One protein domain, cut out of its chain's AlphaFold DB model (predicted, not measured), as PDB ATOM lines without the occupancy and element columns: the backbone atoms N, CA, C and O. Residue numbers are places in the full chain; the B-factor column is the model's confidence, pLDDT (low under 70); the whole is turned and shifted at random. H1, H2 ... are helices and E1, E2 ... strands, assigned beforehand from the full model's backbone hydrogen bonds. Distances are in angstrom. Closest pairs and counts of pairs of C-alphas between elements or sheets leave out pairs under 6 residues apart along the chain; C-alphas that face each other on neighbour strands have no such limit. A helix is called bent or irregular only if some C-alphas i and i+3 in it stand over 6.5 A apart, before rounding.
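Overview. This is residues 2 to 112 of the 156 residues of the protein "Flagellin_D0/D1 domain-containing protein" of Psychrosphaera haliotis (UniProt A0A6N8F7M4). One very long straight helix, H2, makes the length of the domain, and a small two-stranded hairpin, E1 and E2, packs on its middle part through E2. The short helix H1 lies off to one side, apart from H2, and residues 102 to 112 of H2 stick out free at one end. The printed part has 111 residues, with two named helices and two named strands in the order H1, E1, E2, H2; the sheet, E1 - E2, is antiparallel and the class is mostly helix. The whole is only just extended, close to loose, with a radius of gyration of the C-alphas of 20.0 A, and its outline is a rod spanning 74 by 26 by 25 A.

Along the chain. H1 is residues 2 to 14, 19.9 A from first to last C-alpha, and begins with C-alpha 2 at (-35.094, -21.639, 42.148). E1 is residues 27 to 32, 16.5 A long, with C-alpha 27 at (-50.888, -4.252, 45.487). E2 is residues 40 to 45, 16.0 A long. H2 is residues 63 to 112, 73.0 A long, from C-alpha 63 at (-47.773, -41.723, 48.263) to C-alpha 112 at (-56.584, 22.712, 15.053).

Arrangement. E1 and E2 are a hairpin of antiparallel neighbour strands, with 158 degrees between their directions. The C-alphas of residues 28 and 44 face each other at 4.4 A. N 29 and O 43 are within hydrogen-bond range at 2.8 A, as are N 43 and O 29 at 2.8 A. E2 and H2 have 5 pairs of C-alphas within 8 A, the closest being those of Val 43 and Ala 90, 6.9 A apart. Within 10 A, residues 83 to 94 of H2 make 18 pairs of C-alphas with E2 and 2 with E1. E1 and H2 are apart. H1 is apart from both E2 and H2. In H2 every O i to N i+4 pair is within hydrogen-bond range, while in H1 it is 6 of 9. Neither helix is bent.

Size, cuts and confidence. The two farthest C-alphas, those of Ser 62 and Phe 112, are 73.8 A apart. Without residues 102 to 112, which stand free, the body of 100 residues spans 59 by 25 by 22 A. The printed part has no cut. The link from H1 to E1, 12 residues, and the link from E2 to H2, 17 residues, are long; the link from E1 to E2, 7 residues, is short. The mean pLDDT of the printed part is 79.6, and residues 2 to 26 are under 70.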
ATOM      1  N   ARG A   2     -35.205 -22.876  41.331       46.44
ATOM      2  CA  ARG A   2     -35.094 -21.639  42.148       46.44
ATOM      3  C   ARG A   2     -34.641 -20.385  41.370       46.44
ATOM      4  O   ARG A   2     -35.159 -19.305  41.616       46.44
ATOM      5  N   TYR A   3     -33.764 -20.539  40.377       49.62
ATOM      6  CA  TYR A   3     -33.229 -19.417  39.589       49.62
ATOM      7  C   TYR A   3     -34.252 -18.690  38.695       49.62
ATOM      8  O   TYR A   3     -34.098 -17.497  38.450       49.62
ATOM      9  N   GLN A   4     -35.311 -19.362  38.223       41.94
ATOM     10  CA  GLN A   4     -36.320 -18.703  37.376       41.94
ATOM     11  C   GLN A   4     -37.286 -17.833  38.189       41.94
ATOM     12  O   GLN A   4     -37.739 -16.796  37.710       41.94
ATOM     13  N   VAL A   5     -37.542 -18.206  39.446       52.31
ATOM     14  CA  VAL A   5     -38.408 -17.440  40.350       52.31
ATOM     15  C   VAL A   5     -37.715 -16.148  40.793       52.31
ATOM     16  O   VAL A   5     -38.345 -15.095  40.828       52.31
ATOM     17  N   GLU A   6     -36.402 -16.186  41.049       49.97
ATOM     18  CA  GLU A   6     -35.655 -14.980  41.431       49.97
ATOM     19  C   GLU A   6     -35.514 -13.967  40.285       49.97
ATOM     20  O   GLU A   6     -35.612 -12.764  40.526       49.97
ATOM     21  N   SER A   7     -35.373 -14.414  39.032       46.25
ATOM     22  CA  SER A   7     -35.259 -13.509  37.874       46.25
ATOM     23  C   SER A   7     -36.533 -12.674  37.641       46.25
ATOM     24  O   SER A   7     -36.447 -11.474  37.373       46.25
ATOM     25  N   ILE A   8     -37.716 -13.264  37.854       54.50
ATOM     26  CA  ILE A   8     -39.013 -12.565  37.762       54.50
ATOM     27  C   ILE A   8     -39.172 -11.540  38.900       54.50
ATOM     28  O   ILE A   8     -39.661 -10.427  38.689       54.50
ATOM     29  N   VAL A   9     -38.688 -11.866  40.102       55.06
ATOM     30  CA  VAL A   9     -38.699 -10.956  41.259       55.06
ATOM     31  C   VAL A   9     -37.749  -9.770  41.052       55.06
ATOM     32  O   VAL A   9     -38.079  -8.650  41.445       55.06
ATOM     33  N   VAL A  10     -36.596  -9.968  40.405       55.81
ATOM     34  CA  VAL A  10     -35.634  -8.889  40.112       55.81
ATOM     35  C   VAL A  10     -36.174  -7.923  39.051       55.81
ATOM     36  O   VAL A  10     -36.046  -6.712  39.236       55.81
ATOM     37  N   LEU A  11     -36.858  -8.415  38.010       48.69
ATOM     38  CA  LEU A  11     -37.486  -7.553  36.995       48.69
ATOM     39  C   LEU A  11     -38.574  -6.640  37.595       48.69
ATOM     40  O   LEU A  11     -38.693  -5.481  37.202       48.69
ATOM     41  N   SER A  12     -39.309  -7.118  38.608       50.41
ATOM     42  CA  SER A  12     -40.310  -6.307  39.324       50.41
ATOM     43  C   SER A  12     -39.708  -5.138  40.120       50.41
ATOM     44  O   SER A  12     -40.355  -4.106  40.285       50.41
ATOM     45  N   LYS A  13     -38.454  -5.257  40.585       49.75
ATOM     46  CA  LYS A  13     -37.779  -4.218  41.384       49.75
ATOM     47  C   LYS A  13     -37.329  -3.012  40.556       49.75
ATOM     48  O   LYS A  13     -37.171  -1.935  41.122       49.75
ATOM     49  N   ILE A  14     -37.112  -3.182  39.248       54.28
ATOM     50  CA  ILE A  14     -36.582  -2.123  38.370       54.28
ATOM     51  C   ILE A  14     -37.678  -1.119  37.970       54.28
ATOM     52  O   ILE A  14     -37.378   0.041  37.709       54.28
ATOM     53  N   LEU A  15     -38.954  -1.515  37.994       52.28
ATOM     54  CA  LEU A  15     -40.056  -0.694  37.477       52.28
ATOM     55  C   LEU A  15     -40.761   0.196  38.516       52.28
ATOM     56  O   LEU A  15     -41.795   0.781  38.198       52.28
ATOM     57  N   GLN A  16     -40.268   0.315  39.757       47.91
ATOM     58  CA  GLN A  16     -41.090   0.930  40.805       47.91
ATOM     59  C   GLN A  16     -40.299   1.563  41.962       47.91
ATOM     60  O   GLN A  16     -39.919   0.910  42.927       47.91
ATOM     61  N   LYS A  17     -40.184   2.892  41.959       48.56
ATOM     62  CA  LYS A  17     -40.449   3.696  43.167       48.56
ATOM     63  C   LYS A  17     -41.192   4.958  42.724       48.56
ATOM     64  O   LYS A  17     -40.693   5.647  41.844       48.56
ATOM     65  N   PRO A  18     -42.393   5.218  43.267       48.59
ATOM     66  CA  PRO A  18     -42.690   5.168  44.695       48.59
ATOM     67  C   PRO A  18     -43.571   3.968  45.097       48.59
ATOM     68  O   PRO A  18     -44.484   3.580  44.379       48.59
ATOM     69  N   ASN A  19     -43.303   3.410  46.284       38.22
ATOM     70  CA  ASN A  19     -44.109   2.410  47.015       38.22
ATOM     71  C   ASN A  19     -43.955   0.911  46.677       38.22
ATOM     72  O   ASN A  19     -44.911   0.149  46.795       38.22
ATOM     73  N   LEU A  20     -42.732   0.439  46.410       49.00
ATOM     74  CA  LEU A  20     -42.393  -0.980  46.592       49.00
ATOM     75  C   LEU A  20     -42.055  -1.287  48.053       49.00
ATOM     76  O   LEU A  20     -40.898  -1.185  48.469       49.00
ATOM     77  N   ARG A  21     -43.043  -1.735  48.827       55.09
ATOM     78  CA  ARG A  21     -42.776  -2.655  49.937       55.09
ATOM     79  C   ARG A  21     -43.352  -4.006  49.515       55.09
ATOM     80  O   ARG A  21     -44.543  -4.041  49.218       55.09
ATOM     81  N   PRO A  22     -42.587  -5.112  49.509       49.88
ATOM     82  CA  PRO A  22     -43.180  -6.443  49.499       49.88
ATOM     83  C   PRO A  22     -43.799  -6.663  50.887       49.88
ATOM     84  O   PRO A  22     -43.228  -7.301  51.765       49.88
ATOM     85  N   GLY A  23     -44.919  -5.991  51.137       45.97
ATOM     86  CA  GLY A  23     -45.765  -6.192  52.299       45.97
ATOM     87  C   GLY A  23     -46.875  -7.154  51.914       45.97
ATOM     88  O   GLY A  23     -47.455  -7.018  50.845       45.97
ATOM     89  N   SER A  24     -47.127  -8.134  52.775       49.59
ATOM     90  CA  SER A  24     -48.195  -9.136  52.704       49.59
ATOM     91  C   SER A  24     -49.576  -8.535  52.354       49.59
ATOM     92  O   SER A  24     -50.357  -8.200  53.239       49.59
ATOM     93  N   GLY A  25     -49.869  -8.349  51.061       58.53
ATOM     94  CA  GLY A  25     -51.137  -7.788  50.588       58.53
ATOM     95  C   GLY A  25     -51.196  -7.553  49.073       58.53
ATOM     96  O   GLY A  25     -50.174  -7.360  48.416       58.53
ATOM     97  N   SER A  26     -52.415  -7.579  48.523       64.62
ATOM     98  CA  SER A  26     -52.706  -7.246  47.119       64.62
ATOM     99  C   SER A  26     -52.284  -5.797  46.831       64.62
ATOM    100  O   SER A  26     -52.773  -4.873  47.481       64.62
ATOM    101  N   THR A  27     -51.364  -5.589  45.886       72.62
ATOM    102  CA  THR A  27     -50.888  -4.252  45.487       72.62
ATOM    103  C   THR A  27     -51.611  -3.813  44.219       72.62
ATOM    104  O   THR A  27     -51.840  -4.616  43.322       72.62
ATOM    105  N   VAL A  28     -51.991  -2.539  44.125       79.94
ATOM    106  CA  VAL A  28     -52.677  -2.001  42.942       79.94
ATOM    107  C   VAL A  28     -51.769  -1.011  42.228       79.94
ATOM    108  O   VAL A  28     -51.404   0.017  42.794       79.94
ATOM    109  N   PHE A  29     -51.447  -1.303  40.974       78.69
ATOM    110  CA  PHE A  29     -50.820  -0.376  40.043       78.69
ATOM    111  C   PHE A  29     -51.901   0.450  39.364       78.69
ATOM    112  O   PHE A  29     -52.857  -0.107  38.836       78.69
ATOM    113  N   LYS A  30     -51.771   1.773  39.369       83.56
ATOM    114  CA  LYS A  30     -52.672   2.659  38.628       83.56
ATOM    115  C   LYS A  30     -51.883   3.324  37.514       83.56
ATOM    116  O   LYS A  30     -50.895   4.000  37.786       83.56
ATOM    117  N   PHE A  31     -52.332   3.136  36.283       83.75
ATOM    118  CA  PHE A  31     -51.774   3.769  35.097       83.75
ATOM    119  C   PHE A  31     -52.717   4.878  34.650       83.75
ATOM    120  O   PHE A  31     -53.911   4.632  34.503       83.75
ATOM    121  N   GLN A  32     -52.204   6.084  34.431       84.38
ATOM    122  CA  GLN A  32     -52.966   7.145  33.778       84.38
ATOM    123  C   GLN A  32     -52.995   6.844  32.276       84.38
ATOM    124  O   GLN A  32     -51.944   6.802  31.640       84.38
ATOM    125  N   ILE A  33     -54.182   6.585  31.729       85.75
ATOM    126  CA  ILE A  33     -54.375   6.143  30.338       85.75
ATOM    127  C   ILE A  33     -55.247   7.111  29.534       85.75
ATOM    128  O   ILE A  33     -55.750   6.743  28.481       85.75
ATOM    129  N   GLY A  34     -55.450   8.329  30.030       82.75
ATOM    130  CA  GLY A  34     -56.235   9.362  29.363       82.75
ATOM    131  C   GLY A  34     -55.768  10.769  29.728       82.75
ATOM    132  O   GLY A  34     -54.898  10.946  30.589       82.75
ATOM    133  N   ALA A  35     -56.309  11.763  29.027       81.94
ATOM    134  CA  ALA A  35     -55.917  13.165  29.149       81.94
ATOM    135  C   ALA A  35     -56.501  13.848  30.399       81.94
ATOM    136  O   ALA A  35     -55.927  14.824  30.882       81.94
ATOM    137  N   ASN A  36     -57.614  13.342  30.934       82.88
ATOM    138  CA  ASN A  36     -58.329  13.938  32.059       82.88
ATOM    139  C   ASN A  36     -58.048  13.213  33.380       82.88
ATOM    140  O   ASN A  36     -57.676  12.038  33.431       82.88
ATOM    141  N   ALA A  37     -58.282  13.916  34.489       83.56
ATOM    142  CA  ALA A  37     -58.185  13.321  35.816       83.56
ATOM    143  C   ALA A  37     -59.105  12.092  35.943       83.56
ATOM    144  O   ALA A  37     -60.243  12.101  35.483       83.56
ATOM    145  N   ASN A  38     -58.613  11.053  36.625       81.31
ATOM    146  CA  ASN A  38     -59.312   9.790  36.902       81.31
ATOM    147  C   ASN A  38     -59.495   8.828  35.715       81.31
ATOM    148  O   ASN A  38     -60.003   7.725  35.921       81.31
ATOM    149  N   GLU A  39     -59.005   9.158  34.517       82.81
ATOM    150  CA  GLU A  39     -58.900   8.214  33.394       82.81
ATOM    151  C   GLU A  39     -57.744   7.226  33.628       82.81
ATOM    152  O   GLU A  39     -56.687   7.273  32.994       82.81
ATOM    153  N   THR A  40     -57.936   6.338  34.604       85.50
ATOM    154  CA  THR A  40     -56.908   5.408  35.070       85.50
ATOM    155  C   THR A  40     -57.284   3.955  34.830       85.50
ATOM    156  O   THR A  40     -58.440   3.551  34.955       85.50
ATOM    157  N   LEU A  41     -56.275   3.146  34.524       85.56
ATOM    158  CA  LEU A  41     -56.352   1.696  34.509       85.56
ATOM    159  C   LEU A  41     -55.697   1.163  35.778       85.56
ATOM    160  O   LEU A  41     -54.495   1.332  35.985       85.56
ATOM    161  N   ALA A  42     -56.488   0.522  36.632       86.44
ATOM    162  CA  ALA A  42     -55.981  -0.156  37.812       86.44
ATOM    163  C   ALA A  42     -55.697  -1.627  37.488       86.44
ATOM    164  O   ALA A  42     -56.592  -2.353  37.063       86.44
ATOM    165  N   VAL A  43     -54.471  -2.072  37.740       85.12
ATOM    166  CA  VAL A  43     -54.058  -3.471  37.641       85.12
ATOM    167  C   VAL A  43     -53.664  -3.944  39.028       85.12
ATOM    168  O   VAL A  43     -52.793  -3.365  39.676       85.12
ATOM    169  N   ARG A  44     -54.343  -4.976  39.520       82.38
ATOM    170  CA  ARG A  44     -54.053  -5.558  40.831       82.38
ATOM    171  C   ARG A  44     -53.036  -6.676  40.658       82.38
ATOM    172  O   ARG A  44     -53.105  -7.416  39.689       82.38
ATOM    173  N   THR A  45     -52.113  -6.780  41.599       77.31
ATOM    174  CA  THR A  45     -51.206  -7.913  41.741       77.31
ATOM    175  C   THR A  45     -51.426  -8.542  43.106       77.31
ATOM    176  O   THR A  45     -51.494  -7.846  44.126       77.31
ATOM    177  N   ASN A  46     -51.559  -9.860  43.129       75.88
ATOM    178  CA  ASN A  46     -51.606 -10.628  44.361       75.88
ATOM    179  C   ASN A  46     -50.198 -11.081  44.773       75.88
ATOM    180  O   ASN A  46     -49.242 -11.034  44.002       75.88
ATOM    181  N   SER A  47     -50.040 -11.477  46.037       76.38
ATOM    182  CA  SER A  47     -48.756 -11.995  46.513       76.38
ATOM    183  C   SER A  47     -48.523 -13.409  45.974       76.38
ATOM    184  O   SER A  47     -49.379 -14.276  46.138       76.38
ATOM    185  N   PHE A  48     -47.338 -13.668  45.415       78.31
ATOM    186  CA  PHE A  48     -46.910 -14.990  44.927       78.31
ATOM    187  C   PHE A  48     -45.890 -15.669  45.855       78.31
ATOM    188  O   PHE A  48     -44.955 -16.333  45.411       78.31
ATOM    189  N   SER A  49     -46.019 -15.469  47.167       84.00
ATOM    190  CA  SER A  49     -45.227 -16.219  48.145       84.00
ATOM    191  C   SER A  49     -45.675 -17.682  48.214       84.00
ATOM    192  O   SER A  49     -46.826 -18.002  47.929       84.00
ATOM    193  N   THR A  50     -44.801 -18.579  48.669       81.81
ATOM    194  CA  THR A  50     -45.168 -19.989  48.887       81.81
ATOM    195  C   THR A  50     -46.316 -20.144  49.887       81.81
ATOM    196  O   THR A  50     -47.122 -21.057  49.753       81.81
ATOM    197  N   THR A  51     -46.447 -19.225  50.849       83.50
ATOM    198  CA  THR A  51     -47.574 -19.175  51.790       83.50
ATOM    199  C   THR A  51     -48.877 -18.751  51.115       83.50
ATOM    200  O   THR A  51     -49.901 -19.390  51.318       83.50
ATOM    201  N   SER A  52     -48.857 -17.690  50.301       80.88
ATOM    202  CA  SER A  52     -50.059 -17.187  49.615       80.88
ATOM    203  C   SER A  52     -50.519 -18.092  48.472       80.88
ATOM    204  O   SER A  52     -51.699 -18.101  48.146       80.88
ATOM    205  N   LEU A  53     -49.600 -18.877  47.906       83.25
ATOM    206  CA  LEU A  53     -49.886 -19.928  46.932       83.25
ATOM    207  C   LEU A  53     -50.282 -21.268  47.574       83.25
ATOM    208  O   LEU A  53     -50.583 -22.205  46.848       83.25
ATOM    209  N   GLY A  54     -50.271 -21.387  48.908       83.88
ATOM    210  CA  GLY A  54     -50.658 -22.624  49.607       83.88
ATOM    211  C   GLY A  54     -49.640 -23.769  49.518       83.88
ATOM    212  O   GLY A  54     -49.940 -24.889  49.911       83.88
ATOM    213  N   ILE A  55     -48.419 -23.498  49.052       87.31
ATOM    214  CA  ILE A  55     -47.375 -24.501  48.771       87.31
ATOM    215  C   ILE A  55     -46.199 -24.462  49.763       87.31
ATOM    216  O   ILE A  55     -45.132 -25.008  49.485       87.31
ATOM    217  N   LYS A  56     -46.344 -23.783  50.911       86.38
ATOM    218  CA  LYS A  56     -45.251 -23.623  51.890       86.38
ATOM    219  C   LYS A  56     -44.817 -24.949  52.515       86.38
ATOM    220  O   LYS A  56     -43.622 -25.178  52.661       86.38
ATOM    221  N   ASP A  57     -45.786 -25.785  52.875       85.81
ATOM    222  CA  ASP A  57     -45.582 -27.009  53.655       85.81
ATOM    223  C   ASP A  57     -45.990 -28.251  52.844       85.81
ATOM    224  O   ASP A  57     -46.686 -29.137  53.335       85.81
ATOM    225  N   LEU A  58     -45.591 -28.293  51.568       87.12
ATOM    226  CA  LEU A  58     -45.795 -29.471  50.726       87.12
ATOM    227  C   LEU A  58     -44.991 -30.652  51.276       87.12
ATOM    228  O   LEU A  58     -43.765 -30.587  51.377       87.12
ATOM    229  N   ASP A  59     -45.690 -31.740  51.577       87.44
ATOM    230  CA  ASP A  59     -45.097 -33.004  51.995       87.44
ATOM    231  C   ASP A  59     -45.213 -34.036  50.868       87.44
ATOM    232  O   ASP A  59     -46.292 -34.276  50.329       87.44
ATOM    233  N   VAL A  60     -44.084 -34.650  50.520       90.69
ATOM    234  CA  VAL A  60     -43.952 -35.666  49.463       90.69
ATOM    235  C   VAL A  60     -43.379 -36.986  49.997       90.69
ATOM    236  O   VAL A  60     -42.912 -37.829  49.235       90.69
ATOM    237  N   THR A  61     -43.377 -37.176  51.318       94.94
ATOM    238  CA  THR A  61     -42.763 -38.344  51.973       94.94
ATOM    239  C   THR A  61     -43.602 -39.622  51.889       94.94
ATOM    240  O   THR A  61     -43.068 -40.715  52.070       94.94
ATOM    241  N   SER A  62     -44.898 -39.520  51.578       94.50
ATOM    242  CA  SER A  62     -45.792 -40.665  51.379       94.50
ATOM    243  C   SER A  62     -46.550 -40.559  50.058       94.50
ATOM    244  O   SER A  62     -46.785 -39.462  49.559       94.50
ATOM    245  N   PHE A  63     -46.988 -41.694  49.505       92.12
ATOM    246  CA  PHE A  63     -47.773 -41.723  48.263       92.12
ATOM    247  C   PHE A  63     -49.036 -40.847  48.353       92.12
ATOM    248  O   PHE A  63     -49.319 -40.059  47.451       92.12
ATOM    249  N   ALA A  64     -49.754 -40.926  49.476       92.88
ATOM    250  CA  ALA A  64     -50.946 -40.117  49.714       92.88
ATOM    251  C   ALA A  64     -50.623 -38.614  49.813       92.88
ATOM    252  O   ALA A  64     -51.343 -37.794  49.240       92.88
ATOM    253  N   ASN A  65     -49.532 -38.242  50.493       91.19
ATOM    254  CA  ASN A  65     -49.131 -36.838  50.628       91.19
ATOM    255  C   ASN A  65     -48.638 -36.268  49.294       91.19
ATOM    256  O   ASN A  65     -49.041 -35.166  48.930       91.19
ATOM    257  N   SER A  66     -47.909 -37.050  48.497       92.19
ATOM    258  CA  SER A  66     -47.497 -36.669  47.142       92.19
ATOM    259  C   SER A  66     -48.687 -36.388  46.221       92.19
ATOM    260  O   SER A  66     -48.674 -35.396  45.494       92.19
ATOM    261  N   GLN A  67     -49.759 -37.188  46.285       93.69
ATOM    262  CA  GLN A  67     -50.963 -36.935  45.482       93.69
ATOM    263  C   GLN A  67     -51.665 -35.624  45.876       93.69
ATOM    264  O   GLN A  67     -52.160 -34.885  45.016       93.69
ATOM    265  N   ARG A  68     -51.677 -35.306  47.177       90.94
ATOM    266  CA  ARG A  68     -52.184 -34.023  47.682       90.94
ATOM    267  C   ARG A  68     -51.279 -32.867  47.267       90.94
ATOM    268  O   ARG A  68     -51.789 -31.844  46.828       90.94
ATOM    269  N   ALA A  69     -49.963 -33.045  47.340       92.44
ATOM    270  CA  ALA A  69     -48.988 -32.035  46.953       92.44
ATOM    271  C   ALA A  69     -49.132 -31.629  45.479       92.44
ATOM    272  O   ALA A  69     -49.120 -30.439  45.180       92.44
ATOM    273  N   ILE A  70     -49.351 -32.594  44.577       92.62
ATOM    274  CA  ILE A  70     -49.639 -32.321  43.157       92.62
ATOM    275  C   ILE A  70     -50.885 -31.438  43.021       92.62
ATOM    276  O   ILE A  70     -50.841 -30.409  42.359       92.62
ATOM    277  N   THR A  71     -51.961 -31.784  43.730       92.69
ATOM    278  CA  THR A  71     -53.220 -31.023  43.677       92.69
ATOM    279  C   THR A  71     -53.046 -29.582  44.171       92.69
ATOM    280  O   THR A  71     -53.620 -28.654  43.604       92.69
ATOM    281  N   GLU A  72     -52.265 -29.366  45.231       91.44
ATOM    282  CA  GLU A  72     -51.984 -28.018  45.741       91.44
ATOM    283  C   GLU A  72     -51.091 -27.209  44.785       91.44
ATOM    284  O   GLU A  72     -51.310 -26.012  44.599       91.44
ATOM    285  N   VAL A  73     -50.136 -27.856  44.107       91.50
ATOM    286  CA  VAL A  73     -49.335 -27.216  43.052       91.50
ATOM    287  C   VAL A  73     -50.201 -26.829  41.852       91.50
ATOM    288  O   VAL A  73     -50.063 -25.710  41.362       91.50
ATOM    289  N   ASP A  74     -51.125 -27.683  41.414       94.12
ATOM    290  CA  ASP A  74     -52.026 -27.373  40.297       94.12
ATOM    291  C   ASP A  74     -52.908 -26.155  40.601       94.12
ATOM    292  O   ASP A  74     -53.077 -25.273  39.759       94.12
ATOM    293  N   LYS A  75     -53.411 -26.042  41.838       91.44
ATOM    294  CA  LYS A  75     -54.144 -24.846  42.290       91.44
ATOM    295  C   LYS A  75     -53.265 -23.596  42.277       91.44
ATOM    296  O   LYS A  75     -53.716 -22.536  41.842       91.44
ATOM    297  N   ALA A  76     -52.021 -23.708  42.744       89.38
ATOM    298  CA  ALA A  76     -51.076 -22.597  42.735       89.38
ATOM    299  C   ALA A  76     -50.755 -22.131  41.304       89.38
ATOM    300  O   ALA A  76     -50.725 -20.928  41.044       89.38
ATOM    301  N   LEU A  77     -50.564 -23.069  40.371       90.50
ATOM    302  CA  LEU A  77     -50.349 -22.774  38.954       90.50
ATOM    303  C   LEU A  77     -51.575 -22.107  38.327       90.50
ATOM    304  O   LEU A  77     -51.430 -21.067  37.691       90.50
ATOM    305  N   ALA A  78     -52.779 -22.623  38.588       91.62
ATOM    306  CA  ALA A  78     -54.018 -22.017  38.102       91.62
ATOM    307  C   ALA A  78     -54.181 -20.561  38.577       91.62
ATOM    308  O   ALA A  78     -54.620 -19.703  37.811       91.62
ATOM    309  N   LEU A  79     -53.784 -20.256  39.818       87.44
ATOM    310  CA  LEU A  79     -53.803 -18.887  40.336       87.44
ATOM    311  C   LEU A  79     -52.782 -17.987  39.622       87.44
ATOM    312  O   LEU A  79     -53.102 -16.853  39.275       87.44
ATOM    313  N   ILE A  80     -51.573 -18.487  39.361       87.06
ATOM    314  CA  ILE A  80     -50.561 -17.752  38.587       87.06
ATOM    315  C   ILE A  80     -51.062 -17.476  37.167       87.06
ATOM    316  O   ILE A  80     -50.937 -16.352  36.683       87.06
ATOM    317  N   ASP A  81     -51.643 -18.471  36.505       90.31
ATOM    318  CA  ASP A  81     -52.137 -18.332  35.137       90.31
ATOM    319  C   ASP A  81     -53.315 -17.360  35.049       90.31
ATOM    320  O   ASP A  81     -53.369 -16.544  34.123       90.31
ATOM    321  N   PHE A  82     -54.206 -17.364  36.043       89.00
ATOM    322  CA  PHE A  82     -55.270 -16.369  36.155       89.00
ATOM    323  C   PHE A  82     -54.710 -14.944  36.232       89.00
ATOM    324  O   PHE A  82     -55.130 -14.060  35.484       89.00
ATOM    325  N   GLU A  83     -53.715 -14.718  37.089       85.94
ATOM    326  CA  GLU A  83     -53.090 -13.402  37.226       85.94
ATOM    327  C   GLU A  83     -52.352 -12.989  35.945       85.94
ATOM    328  O   GLU A  83     -52.506 -11.860  35.478       85.94
ATOM    329  N   ARG A  84     -51.613 -13.905  35.299       88.31
ATOM    330  CA  ARG A  84     -50.960 -13.642  33.999       88.31
ATOM    331  C   ARG A  84     -51.972 -13.284  32.914       88.31
ATOM    332  O   ARG A  84     -51.716 -12.375  32.128       88.31
ATOM    333  N   SER A  85     -53.117 -13.962  32.891       90.44
ATOM    334  CA  SER A  85     -54.217 -13.651  31.977       90.44
ATOM    335  C   SER A  85     -54.784 -12.253  32.235       90.44
ATOM    336  O   SER A  85     -54.936 -11.467  31.298       90.44
ATOM    337  N   SER A  86     -54.995 -11.889  33.503       88.38
ATOM    338  CA  SER A  86     -55.433 -10.547  33.908       88.38
ATOM    339  C   SER A  86     -54.453  -9.456  33.455       88.38
ATOM    340  O   SER A  86     -54.865  -8.450  32.868       88.38
ATOM    341  N   PHE A  87     -53.143  -9.675  33.622       88.12
ATOM    342  CA  PHE A  87     -52.120  -8.770  33.085       88.12
ATOM    343  C   PHE A  87     -52.165  -8.683  31.558       88.12
ATOM    344  O   PHE A  87     -52.100  -7.582  31.014       88.12
ATOM    345  N   GLY A  88     -52.321  -9.811  30.862       90.12
ATOM    346  CA  GLY A  88     -52.495  -9.844  29.407       90.12
ATOM    347  C   GLY A  88     -53.694  -9.017  28.940       90.12
ATOM    348  O   GLY A  88     -53.572  -8.187  28.041       90.12
ATOM    349  N   ALA A  89     -54.839  -9.171  29.604       89.88
ATOM    350  CA  ALA A  89     -56.039  -8.393  29.318       89.88
ATOM    351  C   ALA A  89     -55.829  -6.890  29.569       89.88
ATOM    352  O   ALA A  89     -56.240  -6.060  28.752       89.88
ATOM    353  N   ALA A  90     -55.156  -6.525  30.665       89.38
ATOM    354  CA  ALA A  90     -54.810  -5.138  30.952       89.38
ATOM    355  C   ALA A  90     -53.867  -4.546  29.888       89.38
ATOM    356  O   ALA A  90     -54.092  -3.412  29.463       89.38
ATOM    357  N   MET A  91     -52.877  -5.310  29.408       90.75
ATOM    358  CA  MET A  91     -51.992  -4.901  28.309       90.75
ATOM    359  C   MET A  91     -52.772  -4.669  27.010       90.75
ATOM    360  O   MET A  91     -52.643  -3.599  26.421       90.75
ATOM    361  N   ASN A  92     -53.658  -5.591  26.622       93.25
ATOM    362  CA  ASN A  92     -54.498  -5.437  25.425       93.25
ATOM    363  C   ASN A  92     -55.386  -4.188  25.499       93.25
ATOM    364  O   ASN A  92     -55.554  -3.451  24.523       93.25
ATOM    365  N   ARG A  93     -55.956  -3.916  26.680       90.88
ATOM    366  CA  ARG A  93     -56.742  -2.701  26.912       90.88
ATOM    367  C   ARG A  93     -55.874  -1.449  26.822       90.88
ATOM    368  O   ARG A  93     -56.318  -0.452  26.253       90.88
ATOM    369  N   MET A  94     -54.662  -1.483  27.374       90.62
ATOM    370  CA  MET A  94     -53.725  -0.362  27.319       90.62
ATOM    371  C   MET A  94     -53.308  -0.067  25.875       90.62
ATOM    372  O   MET A  94     -53.390   1.082  25.458       90.62
ATOM    373  N   GLU A  95     -52.982  -1.089  25.083       92.12
ATOM    374  CA  GLU A  95     -52.667  -0.956  23.655       92.12
ATOM    375  C   GLU A  95     -53.845  -0.374  22.860       92.12
ATOM    376  O   GLU A  95     -53.689   0.601  22.124       92.12
ATOM    377  N   SER A  96     -55.054  -0.900  23.078       92.62
ATOM    378  CA  SER A  96     -56.270  -0.376  22.441       92.62
ATOM    379  C   SER A  96     -56.514   1.092  22.800       92.62
ATOM    380  O   SER A  96     -56.901   1.894  21.949       92.62
ATOM    381  N   THR A  97     -56.259   1.461  24.057       89.88
ATOM    382  CA  THR A  97     -56.399   2.843  24.529       89.88
ATOM    383  C   THR A  97     -55.351   3.749  23.890       89.88
ATOM    384  O   THR A  97     -55.701   4.821  23.412       89.88
ATOM    385  N   VAL A  98     -54.091   3.313  23.806       89.38
ATOM    386  CA  VAL A  98     -53.014   4.059  23.133       89.38
ATOM    387  C   VAL A  98     -53.363   4.316  21.669       89.38
ATOM    388  O   VAL A  98     -53.267   5.452  21.207       89.38
ATOM    389  N   ASN A  99     -53.834   3.296  20.952       92.38
ATOM    390  CA  ASN A  99     -54.249   3.441  19.559       92.38
ATOM    391  C   ASN A  99     -55.415   4.428  19.415       92.38
ATOM    392  O   ASN A  99     -55.401   5.288  18.534       92.38
ATOM    393  N   ASN A 100     -56.401   4.359  20.313       90.25
ATOM    394  CA  ASN A 100     -57.514   5.304  20.321       90.25
ATOM    395  C   ASN A 100     -57.048   6.746  20.591       90.25
ATOM    396  O   ASN A 100     -57.429   7.653  19.856       90.25
ATOM    397  N   LEU A 101     -56.182   6.952  21.585       89.94
ATOM    398  CA  LEU A 101     -55.637   8.266  21.924       89.94
ATOM    399  C   LEU A 101     -54.787   8.858  20.799       89.94
ATOM    400  O   LEU A 101     -54.874  10.056  20.546       89.94
ATOM    401  N   ASN A 102     -53.999   8.042  20.099       91.69
ATOM    402  CA  ASN A 102     -53.235   8.498  18.940       91.69
ATOM    403  C   ASN A 102     -54.162   8.979  17.818       91.69
ATOM    404  O   ASN A 102     -53.946  10.061  17.276       91.69
ATOM    405  N   ASN A 103     -55.240   8.242  17.535       93.19
ATOM    406  CA  ASN A 103     -56.244   8.666  16.556       93.19
ATOM    407  C   ASN A 103     -56.956   9.956  16.988       93.19
ATOM    408  O   ASN A 103     -57.158  10.855  16.174       93.19
ATOM    409  N   GLN A 104     -57.316  10.083  18.269       92.25
ATOM    410  CA  GLN A 104     -57.900  11.319  18.796       92.25
ATOM    411  C   GLN A 104     -56.932  12.500  18.679       92.25
ATOM    412  O   GLN A 104     -57.339  13.580  18.256       92.25
ATOM    413  N   LYS A 105     -55.652  12.295  19.008       92.31
ATOM    414  CA  LYS A 105     -54.602  13.309  18.884       92.31
ATOM    415  C   LYS A 105     -54.445  13.770  17.436       92.31
ATOM    416  O   LYS A 105     -54.368  14.973  17.205       92.31
ATOM    417  N   GLU A 106     -54.431  12.844  16.482       93.50
ATOM    418  CA  GLU A 106     -54.332  13.168  15.056       93.50
ATOM    419  C   GLU A 106     -55.548  13.973  14.581       93.50
ATOM    420  O   GLU A 106     -55.405  15.053  14.013       93.50
ATOM    421  N   ASN A 107     -56.758  13.516  14.918       93.50
ATOM    422  CA  ASN A 107     -57.994  14.217  14.573       93.50
ATOM    423  C   ASN A 107     -58.052  15.625  15.183       93.50
ATOM    424  O   ASN A 107     -58.474  16.577  14.517       93.50
ATOM    425  N   LEU A 108     -57.608  15.776  16.434       93.19
ATOM    426  CA  LEU A 108     -57.564  17.062  17.120       93.19
ATOM    427  C   LEU A 108     -56.520  17.989  16.491       93.19
ATOM    428  O   LEU A 108     -56.824  19.151  16.238       93.19
ATOM    429  N   SER A 109     -55.329  17.474  16.179       94.69
ATOM    430  CA  SER A 109     -54.268  18.214  15.488       94.69
ATOM    431  C   SER A 109     -54.733  18.715  14.117       94.69
ATOM    432  O   SER A 109     -54.621  19.903  13.816       94.69
ATOM    433  N   ALA A 110     -55.359  17.846  13.315       95.56
ATOM    434  CA  ALA A 110     -55.902  18.202  12.005       95.56
ATOM    435  C   ALA A 110     -57.044  19.231  12.092       95.56
ATOM    436  O   ALA A 110     -57.194  20.086  11.217       95.56
ATOM    437  N   SER A 111     -57.864  19.158  13.141       94.69
ATOM    438  CA  SER A 111     -58.916  20.150  13.400       94.69
ATOM    439  C   SER A 111     -58.316  21.500  13.790       94.69
ATOM    440  O   SER A 111     -58.707  22.524  13.236       94.69
ATOM    441  N   PHE A 112     -57.310  21.503  14.667       93.88
ATOM    442  CA  PHE A 112     -56.584  22.712  15.053       93.88
ATOM    443  C   PHE A 112     -55.870  23.375  13.873       93.88
ATOM    444  O   PHE A 112     -55.945  24.595  13.748       93.88
TER     445      PHE A 112